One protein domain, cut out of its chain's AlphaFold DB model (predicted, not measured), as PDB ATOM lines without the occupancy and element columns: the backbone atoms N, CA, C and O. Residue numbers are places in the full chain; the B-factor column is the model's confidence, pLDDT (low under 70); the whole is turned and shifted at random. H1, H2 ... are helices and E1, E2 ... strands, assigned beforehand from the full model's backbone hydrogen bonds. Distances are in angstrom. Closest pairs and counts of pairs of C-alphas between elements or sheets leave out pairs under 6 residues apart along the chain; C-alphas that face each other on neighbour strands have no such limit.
ATOM      1  N   LEU A   3      -9.833  -7.018 -85.217       76.06
ATOM      2  CA  LEU A   3     -10.004  -7.938 -84.097       76.06
ATOM      3  C   LEU A   3     -10.698  -7.179 -82.964       76.06
ATOM      4  O   LEU A   3     -10.170  -6.178 -82.481       76.06
ATOM      5  N   HIS A   4     -11.864  -7.655 -82.538       81.06
ATOM      6  CA  HIS A   4     -12.586  -7.097 -81.397       81.06
ATOM      7  C   HIS A   4     -12.346  -7.971 -80.166       81.06
ATOM      8  O   HIS A   4     -12.572  -9.180 -80.208       81.06
ATOM      9  N   TYR A   5     -11.885  -7.364 -79.076       75.62
ATOM     10  CA  TYR A   5     -11.735  -8.029 -77.785       75.62
ATOM     11  C   TYR A   5     -12.261  -7.110 -76.685       75.62
ATOM     12  O   TYR A   5     -11.708  -6.033 -76.449       75.62
ATOM     13  N   GLN A   6     -13.341  -7.539 -76.025       85.50
ATOM     14  CA  GLN A   6     -14.098  -6.719 -75.074       85.50
ATOM     15  C   GLN A   6     -14.468  -5.358 -75.702       85.50
ATOM     16  O   GLN A   6     -15.054  -5.319 -76.779       85.50
ATOM     17  N   HIS A   7     -14.077  -4.247 -75.074       80.06
ATOM     18  CA  HIS A   7     -14.324  -2.880 -75.546       80.06
ATOM     19  C   HIS A   7     -13.202  -2.330 -76.446       80.06
ATOM     20  O   HIS A   7     -13.112  -1.121 -76.652       80.06
ATOM     21  N   ARG A   8     -12.295  -3.184 -76.944       73.00
ATOM     22  CA  ARG A   8     -11.134  -2.768 -77.745       73.00
ATOM     23  C   ARG A   8     -11.219  -3.314 -79.165       73.00
ATOM     24  O   ARG A   8     -11.496  -4.492 -79.378       73.00
ATOM     25  N   THR A   9     -10.911  -2.450 -80.127       80.38
ATOM     26  CA  THR A   9     -10.837  -2.791 -81.551       80.38
ATOM     27  C   THR A   9      -9.404  -2.627 -82.026       80.38
ATOM     28  O   THR A   9      -8.864  -1.523 -82.025       80.38
ATOM     29  N   PHE A  10      -8.791  -3.722 -82.460       78.44
ATOM     30  CA  PHE A  10      -7.444  -3.730 -83.008       78.44
ATOM     31  C   PHE A  10      -7.506  -3.816 -84.528       78.44
ATOM     32  O   PHE A  10      -8.187  -4.680 -85.085       78.44
ATOM     33  N   ARG A  11      -6.777  -2.939 -85.218       78.31
ATOM     34  CA  ARG A  11      -6.607  -3.042 -86.670       78.31
ATOM     35  C   ARG A  11      -5.517  -4.063 -86.964       78.31
ATOM     36  O   ARG A  11      -4.420  -3.960 -86.425       78.31
ATOM     37  N   THR A  12      -5.811  -5.033 -87.819       80.81
ATOM     38  CA  THR A  12      -4.850  -6.049 -88.250       80.81
ATOM     39  C   THR A  12      -4.671  -6.022 -89.762       80.81
ATOM     40  O   THR A  12      -5.626  -5.838 -90.529       80.81
ATOM     41  N   THR A  13      -3.431  -6.231 -90.192       80.00
ATOM     42  CA  THR A  13      -3.078  -6.543 -91.577       80.00
ATOM     43  C   THR A  13      -2.594  -7.987 -91.664       80.00
ATOM     44  O   THR A  13      -2.119  -8.544 -90.673       80.00
ATOM     45  N   PHE A  14      -2.749  -8.608 -92.828       72.06
ATOM     46  CA  PHE A  14      -2.246  -9.951 -93.091       72.06
ATOM     47  C   PHE A  14      -1.239  -9.877 -94.232       72.06
ATOM     48  O   PHE A  14      -1.603  -9.577 -95.367       72.06
ATOM     49  N   ALA A  15       0.024 -10.140 -93.922       73.50
ATOM     50  CA  ALA A  15       1.116 -10.171 -94.887       73.50
ATOM     51  C   ALA A  15       2.088 -11.288 -94.498       73.50
ATOM     52  O   ALA A  15       2.203 -11.632 -93.323       73.50
ATOM     53  N   ASN A  16       2.766 -11.889 -95.479       67.62
ATOM     54  CA  ASN A  16       3.742 -12.964 -95.247       67.62
ATOM     55  C   ASN A  16       3.208 -14.130 -94.389       67.62
ATOM     56  O   ASN A  16       3.945 -14.752 -93.633       67.62
ATOM     57  N   ASN A  17       1.911 -14.432 -94.512       57.81
ATOM     58  CA  ASN A  17       1.201 -15.456 -93.741       57.81
ATOM     59  C   ASN A  17       1.150 -15.242 -92.217       57.81
ATOM     60  O   ASN A  17       0.895 -16.187 -91.470       57.81
ATOM     61  N   CYS A  18       1.331 -14.005 -91.763       58.25
ATOM     62  CA  CYS A  18       1.195 -13.610 -90.368       58.25
ATOM     63  C   CYS A  18       0.151 -12.496 -90.231       58.25
ATOM     64  O   CYS A  18       0.023 -11.626 -91.094       58.25
ATOM     65  N   TRP A  19      -0.586 -12.515 -89.120       72.00
ATOM     66  CA  TRP A  19      -1.420 -11.389 -88.709       72.00
ATOM     67  C   TRP A  19      -0.560 -10.386 -87.946       72.00
ATOM     68  O   TRP A  19       0.014 -10.720 -86.911       72.00
ATOM     69  N   THR A  20      -0.484  -9.155 -88.439       76.31
ATOM     70  CA  THR A  20       0.252  -8.065 -87.796       76.31
ATOM     71  C   THR A  20      -0.735  -7.038 -87.260       76.31
ATOM     72  O   THR A  20      -1.636  -6.592 -87.975       76.31
ATOM     73  N   LEU A  21      -0.573  -6.659 -85.992       80.50
ATOM     74  CA  LEU A  21      -1.325  -5.567 -85.382       80.50
ATOM     75  C   LEU A  21      -0.780  -4.236 -85.905       80.50
ATOM     76  O   LEU A  21       0.411  -3.961 -85.794       80.50
ATOM     77  N   LEU A  22      -1.656  -3.411 -86.474       74.44
ATOM     78  CA  LEU A  22      -1.323  -2.053 -86.881       74.44
ATOM     79  C   LEU A  22      -1.362  -1.161 -85.637       74.44
ATOM     80  O   LEU A  22      -2.437  -0.766 -85.181       74.44
ATOM     81  N   THR A  23      -0.193  -0.865 -85.076       68.94
ATOM     82  CA  THR A  23      -0.042   0.125 -84.007       68.94
ATOM     83  C   THR A  23       0.086   1.517 -84.632       68.94
ATOM     84  O   THR A  23       0.762   1.714 -85.641       68.94
ATOM     85  N   SER A  24      -0.634   2.505 -84.101       57.00
ATOM     86  CA  SER A  24      -0.593   3.873 -84.626       57.00
ATOM     87  C   SER A  24       0.683   4.610 -84.203       57.00
ATOM     88  O   SER A  24       1.034   4.586 -83.027       57.00
ATOM     89  N   MET A  45       3.165 -26.093 -93.412       60.78
ATOM     90  CA  MET A  45       1.732 -26.237 -93.159       60.78
ATOM     91  C   MET A  45       1.456 -27.516 -92.359       60.78
ATOM     92  O   MET A  45       0.422 -28.154 -92.512       60.78
ATOM     93  N   GLU A  46       2.407 -27.939 -91.533       78.06
ATOM     94  CA  GLU A  46       2.293 -29.158 -90.763       78.06
ATOM     95  C   GLU A  46       1.371 -28.897 -89.577       78.06
ATOM     96  O   GLU A  46       1.425 -27.849 -88.926       78.06
ATOM     97  N   CYS A  47       0.513 -29.869 -89.288       85.81
ATOM     98  CA  CYS A  47      -0.488 -29.783 -88.224       85.81
ATOM     99  C   CYS A  47       0.153 -29.475 -86.866       85.81
ATOM    100  O   CYS A  47      -0.378 -28.686 -86.084       85.81
ATOM    101  N   VAL A  48       1.356 -30.017 -86.641       86.88
ATOM    102  CA  VAL A  48       2.151 -29.769 -85.436       86.88
ATOM    103  C   VAL A  48       2.477 -28.284 -85.252       86.88
ATOM    104  O   VAL A  48       2.326 -27.770 -84.149       86.88
ATOM    105  N   LYS A  49       2.804 -27.541 -86.320       88.19
ATOM    106  CA  LYS A  49       3.117 -26.107 -86.205       88.19
ATOM    107  C   LYS A  49       1.895 -25.270 -85.870       88.19
ATOM    108  O   LYS A  49       2.016 -24.287 -85.144       88.19
ATOM    109  N   TRP A  50       0.720 -25.635 -86.379       89.94
ATOM    110  CA  TRP A  50      -0.530 -24.986 -85.976       89.94
ATOM    111  C   TRP A  50      -0.811 -25.199 -84.493       89.94
ATOM    112  O   TRP A  50      -1.151 -24.252 -83.785       89.94
ATOM    113  N   HIS A  51      -0.611 -26.425 -84.018       91.06
ATOM    114  CA  HIS A  51      -0.741 -26.763 -82.610       91.06
ATOM    115  C   HIS A  51       0.259 -26.006 -81.719       91.06
ATOM    116  O   HIS A  51      -0.149 -25.445 -80.704       91.06
ATOM    117  N   GLU A  52       1.532 -25.913 -82.112       89.56
ATOM    118  CA  GLU A  52       2.560 -25.152 -81.383       89.56
ATOM    119  C   GLU A  52       2.262 -23.647 -81.356       89.56
ATOM    120  O   GLU A  52       2.277 -23.027 -80.293       89.56
ATOM    121  N   ARG A  53       1.933 -23.050 -82.510       88.12
ATOM    122  CA  ARG A  53       1.673 -21.603 -82.641       88.12
ATOM    123  C   ARG A  53       0.432 -21.141 -81.885       88.12
ATOM    124  O   ARG A  53       0.372 -19.990 -81.469       88.12
ATOM    125  N   LEU A  54      -0.544 -22.027 -81.703       89.88
ATOM    126  CA  LEU A  54      -1.743 -21.770 -80.902       89.88
ATOM    127  C   LEU A  54      -1.555 -22.141 -79.421       89.88
ATOM    128  O   LEU A  54      -2.539 -22.277 -78.696       89.88
ATOM    129  N   GLY A  55      -0.310 -22.309 -78.966       90.38
ATOM    130  CA  GLY A  55       0.009 -22.518 -77.555       90.38
ATOM    131  C   GLY A  55      -0.305 -23.926 -77.062       90.38
ATOM    132  O   GLY A  55      -0.800 -24.091 -75.951       90.38
ATOM    133  N   HIS A  56      -0.054 -24.949 -77.884       91.44
ATOM    134  CA  HIS A  56      -0.268 -26.355 -77.528       91.44
ATOM    135  C   HIS A  56      -1.728 -26.702 -77.170       91.44
ATOM    136  O   HIS A  56      -2.016 -27.621 -76.388       91.44
ATOM    137  N   ALA A  57      -2.679 -25.979 -77.766       91.12
ATOM    138  CA  ALA A  57      -4.106 -26.200 -77.572       91.12
ATOM    139  C   ALA A  57      -4.539 -27.623 -77.977       91.12
ATOM    140  O   ALA A  57      -3.882 -28.308 -78.764       91.12
ATOM    141  N   ASN A  58      -5.661 -28.086 -77.418       89.44
ATOM    142  CA  ASN A  58      -6.247 -29.371 -77.800       89.44
ATOM    143  C   ASN A  58      -6.547 -29.398 -79.310       89.44
ATOM    144  O   ASN A  58      -7.036 -28.413 -79.863       89.44
ATOM    145  N   ASP A  59      -6.300 -30.542 -79.947       89.88
ATOM    146  CA  ASP A  59      -6.554 -30.800 -81.367       89.88
ATOM    147  C   ASP A  59      -7.937 -30.312 -81.842       89.88
ATOM    148  O   ASP A  59      -8.060 -29.626 -82.858       89.88
ATOM    149  N   ARG A  60      -8.985 -30.571 -81.049       91.25
ATOM    150  CA  ARG A  60     -10.362 -30.144 -81.359       91.25
ATOM    151  C   ARG A  60     -10.493 -28.622 -81.444       91.25
ATOM    152  O   ARG A  60     -11.207 -28.118 -82.308       91.25
ATOM    153  N   ILE A  61      -9.796 -27.897 -80.569       92.25
ATOM    154  CA  ILE A  61      -9.811 -26.428 -80.528       92.25
ATOM    155  C   ILE A  61      -9.061 -25.870 -81.736       92.25
ATOM    156  O   ILE A  61      -9.555 -24.955 -82.393       92.25
ATOM    157  N   VAL A  62      -7.904 -26.450 -82.068       92.56
ATOM    158  CA  VAL A  62      -7.112 -26.015 -83.223       92.56
ATOM    159  C   VAL A  62      -7.890 -26.209 -84.524       92.56
ATOM    160  O   VAL A  62      -7.989 -25.279 -85.323       92.56
ATOM    161  N   LYS A  63      -8.533 -27.368 -84.708       92.06
ATOM    162  CA  LYS A  63      -9.395 -27.633 -85.870       92.06
ATOM    163  C   LYS A  63     -10.547 -26.636 -85.984       92.06
ATOM    164  O   LYS A  63     -10.801 -26.113 -87.067       92.06
ATOM    165  N   ALA A  64     -11.223 -26.338 -84.872       92.62
ATOM    166  CA  ALA A  64     -12.306 -25.356 -84.849       92.62
ATOM    167  C   ALA A  64     -11.810 -23.943 -85.200       92.62
ATOM    168  O   ALA A  64     -12.481 -23.219 -85.939       92.62
ATOM    169  N   PHE A  65     -10.623 -23.563 -84.719       91.44
ATOM    170  CA  PHE A  65      -9.987 -22.292 -85.057       91.44
ATOM    171  C   PHE A  65      -9.664 -22.204 -86.553       91.44
ATOM    172  O   PHE A  65     -10.041 -21.230 -87.205       91.44
ATOM    173  N   ILE A  66      -9.023 -23.235 -87.111       90.81
ATOM    174  CA  ILE A  66      -8.656 -23.283 -88.531       90.81
ATOM    175  C   ILE A  66      -9.906 -23.185 -89.404       90.81
ATOM    176  O   ILE A  66      -9.971 -22.316 -90.268       90.81
ATOM    177  N   LYS A  67     -10.935 -23.990 -89.118       91.19
ATOM    178  CA  LYS A  67     -12.192 -23.978 -89.878       91.19
ATOM    179  C   LYS A  67     -12.891 -22.614 -89.854       91.19
ATOM    180  O   LYS A  67     -13.556 -22.252 -90.817       91.19
ATOM    181  N   ARG A  68     -12.765 -21.863 -88.755       91.38
ATOM    182  CA  ARG A  68     -13.440 -20.569 -88.575       91.38
ATOM    183  C   ARG A  68     -12.675 -19.389 -89.175       91.38
ATOM    184  O   ARG A  68     -13.309 -18.445 -89.635       91.38
ATOM    185  N   PHE A  69     -11.346 -19.400 -89.111       88.69
ATOM    186  CA  PHE A  69     -10.527 -18.213 -89.392       88.69
ATOM    187  C   PHE A  69      -9.546 -18.378 -90.557       88.69
ATOM    188  O   PHE A  69      -8.973 -17.381 -90.999       88.69
ATOM    189  N   VAL A  70      -9.329 -19.598 -91.056       86.38
ATOM    190  CA  VAL A  70      -8.410 -19.870 -92.169       86.38
ATOM    191  C   VAL A  70      -9.221 -20.180 -93.434       86.38
ATOM    192  O   VAL A  70     -10.035 -21.106 -93.416       86.38
ATOM    193  N   PRO A  71      -9.006 -19.443 -94.542       87.56
ATOM    194  CA  PRO A  71      -9.655 -19.732 -95.821       87.56
ATOM    195  C   PRO A  71      -9.400 -21.172 -96.275       87.56
ATOM    196  O   PRO A  71      -8.280 -21.656 -96.124       87.56
ATOM    197  N   GLU A  72     -10.402 -21.826 -96.872       86.44
ATOM    198  CA  GLU A  72     -10.343 -23.244 -97.279       86.44
ATOM    199  C   GLU A  72      -9.119 -23.574 -98.145       86.44
ATOM    200  O   GLU A  72      -8.455 -24.578 -97.912       86.44
ATOM    201  N   SER A  73      -8.729 -22.673 -99.053       84.62
ATOM    202  CA  SER A  73      -7.546 -22.830 -99.915       84.62
ATOM    203  C   SER A  73      -6.208 -22.901 -99.168       84.62
ATOM    204  O   SER A  73      -5.191 -23.271 -99.753       84.62
ATOM    205  N   LYS A  74      -6.187 -22.517 -97.888       82.81
ATOM    206  CA  LYS A  74      -5.005 -22.511 -97.019       82.81
ATOM    207  C   LYS A  74      -5.168 -23.420 -95.805       82.81
ATOM    208  O   LYS A  74      -4.343 -23.347 -94.894       82.81
ATOM    209  N   GLN A  75      -6.218 -24.233 -95.738       84.75
ATOM    210  CA  GLN A  75      -6.362 -25.177 -94.637       84.75
ATOM    211  C   GLN A  75      -5.369 -26.335 -94.820       84.75
ATOM    212  O   GLN A  75      -5.247 -26.866 -95.924       84.75
ATOM    213  N   PRO A  76      -4.612 -26.713 -93.775       84.56
ATOM    214  CA  PRO A  76      -3.758 -27.891 -93.840       84.56
ATOM    215  C   PRO A  76      -4.613 -29.165 -93.878       84.56
ATOM    216  O   PRO A  76      -5.634 -29.250 -93.195       84.56
ATOM    217  N   ASP A  77      -4.153 -30.177 -94.613       87.19
ATOM    218  CA  ASP A  77      -4.670 -31.541 -94.477       87.19
ATOM    219  C   ASP A  77      -4.316 -32.075 -93.081       87.19
ATOM    220  O   ASP A  77      -3.135 -32.240 -92.750       87.19
ATOM    221  N   TRP A  78      -5.330 -32.260 -92.229       87.06
ATOM    222  CA  TRP A  78      -5.102 -32.490 -90.809       87.06
ATOM    223  C   TRP A  78      -4.735 -33.940 -90.493       87.06
ATOM    224  O   TRP A  78      -5.604 -34.810 -90.424       87.06
ATOM    225  N   LYS A  79      -3.457 -34.186 -90.194       87.19
ATOM    226  CA  LYS A  79      -2.924 -35.504 -89.830       87.19
ATOM    227  C   LYS A  79      -2.669 -35.616 -88.326       87.19
ATOM    228  O   LYS A  79      -2.217 -34.642 -87.720       87.19
ATOM    229  N   PRO A  80      -2.919 -36.788 -87.712       86.44
ATOM    230  CA  PRO A  80      -2.491 -37.060 -86.345       86.44
ATOM    231  C   PRO A  80      -0.980 -36.857 -86.197       86.44
ATOM    232  O   PRO A  80      -0.208 -37.224 -87.080       86.44
ATOM    233  N   PHE A  81      -0.560 -36.280 -85.076       88.75
ATOM    234  CA  PHE A  81       0.847 -36.066 -84.758       88.75
ATOM    235  C   PHE A  81       1.085 -36.239 -83.261       88.75
ATOM    236  O   PHE A  81       0.163 -36.167 -82.446       88.75
ATOM    237  N   PHE A  82       2.350 -36.440 -82.910       86.44
ATOM    238  CA  PHE A  82       2.814 -36.535 -81.537       86.44
ATOM    239  C   PHE A  82       3.444 -35.207 -81.105       86.44
ATOM    240  O   PHE A  82       4.250 -34.634 -81.836       86.44
ATOM    241  N   CYS A  83       3.084 -34.713 -79.919       89.25
ATOM    242  CA  CYS A  83       3.711 -33.538 -79.319       89.25
ATOM    243  C   CYS A  83       4.267 -33.906 -77.943       89.25
ATOM    244  O   CYS A  83       3.519 -34.009 -76.970       89.25
ATOM    245  N   GLU A  84       5.587 -34.060 -77.866       87.50
ATOM    246  CA  GLU A  84       6.305 -34.446 -76.647       87.50
ATOM    247  C   GLU A  84       6.040 -33.474 -75.489       87.50
ATOM    248  O   GLU A  84       5.664 -33.884 -74.393       87.50
ATOM    249  N   LYS A  85       6.107 -32.165 -75.768       87.44
ATOM    250  CA  LYS A  85       5.835 -31.107 -74.782       87.44
ATOM    251  C   LYS A  85       4.448 -31.238 -74.155       87.44
ATOM    252  O   LYS A  85       4.294 -31.015 -72.961       87.44
ATOM    253  N   CYS A  86       3.437 -31.614 -74.942       89.44
ATOM    254  CA  CYS A  86       2.089 -31.814 -74.417       89.44
ATOM    255  C   CYS A  86       2.001 -33.007 -73.478       89.44
ATOM    256  O   CYS A  86       1.277 -32.928 -72.497       89.44
ATOM    257  N   ILE A  87       2.688 -34.102 -73.782       86.50
ATOM    258  CA  ILE A  87       2.608 -35.321 -72.975       86.50
ATOM    259  C   ILE A  87       3.305 -35.130 -71.634       86.50
ATOM    260  O   ILE A  87       2.786 -35.574 -70.617       86.50
ATOM    261  N   LEU A  88       4.435 -34.423 -71.628       85.62
ATOM    262  CA  LEU A  88       5.177 -34.142 -70.402       85.62
ATOM    263  C   LEU A  88       4.485 -33.094 -69.521       85.62
ATOM    264  O   LEU A  88       4.541 -33.190 -68.300       85.62
ATOM    265  N   ALA A  89       3.850 -32.086 -70.126       84.00
ATOM    266  CA  ALA A  89       3.309 -30.947 -69.383       84.00
ATOM    267  C   ALA A  89       1.809 -31.043 -69.069       84.00
ATOM    268  O   ALA A  89       1.340 -30.362 -68.156       84.00
ATOM    269  N   LYS A  90       1.019 -31.819 -69.824       82.38
ATOM    270  CA  LYS A  90      -0.424 -31.919 -69.568       82.38
ATOM    271  C   LYS A  90      -0.696 -32.959 -68.499       82.38
ATOM    272  O   LYS A  90      -0.311 -34.115 -68.630       82.38
TER     273      LYS A  90
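Overview. This is residues 3 to 24 and 45 to 90 of the 125 residues of the protein "gag_pre-integrs domain-containing protein" of Puccinia coronata f. sp. avenae (UniProt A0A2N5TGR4). Two separate lobes make this model: a ribbon of three strands, E1, E2 and E3, and a helical lobe where H1 and H2 stand crosswise and the long link of residues 70 to 83 leads to H3 at the far end, with no helix on the sheet and residues 25 to 44, between E3 and H1, not printed. The 68 printed residues hold E1 E2 E3 H1 H2 H3 in that order, mixed in class; the sheet, E1 - E2 - E3, is an antiparallel meander, each strand the neighbour of the one before. It is loose, radius of gyration of the C-alphas 14.3 A, spanning 40 by 29 by 19 A.

Along the chain. E1 is residues 3 to 5, from C-alpha 3 at (-10.004, -7.938, -84.097); E2 is 8 to 15, 22.3 A; E3 is 18 to 21. H1 is 47 to 53, 10.1 A; H2 is 59 to 69, 15.4 A; H3 is 84 to 89, ending at (3.309, -30.947, -69.383).

Arrangement. Hairpin E1 and E2 has N 3 and O 10 at 2.9 A; hairpin E2 and E3 has N 20 and O 13 at 2.8 A, both within hydrogen-bond range. H1 and H2 only just touch, with 3 pairs of C-alphas within 8 A, the closest those of His 51 and Val 62, 6.4 A, about perpendicular at 82 degrees. H3 is apart from H1 and H2. In H1, H2 and H3 every O i to N i+4 pair is within hydrogen-bond range.

Size, cuts and confidence. Residues 25 to 44 are not printed; C-alphas 24 and 45 are 31.4 A apart. The link H2 to H3 is long. Residues 16 to 18, 23 to 24 and 45 have pLDDT under 70.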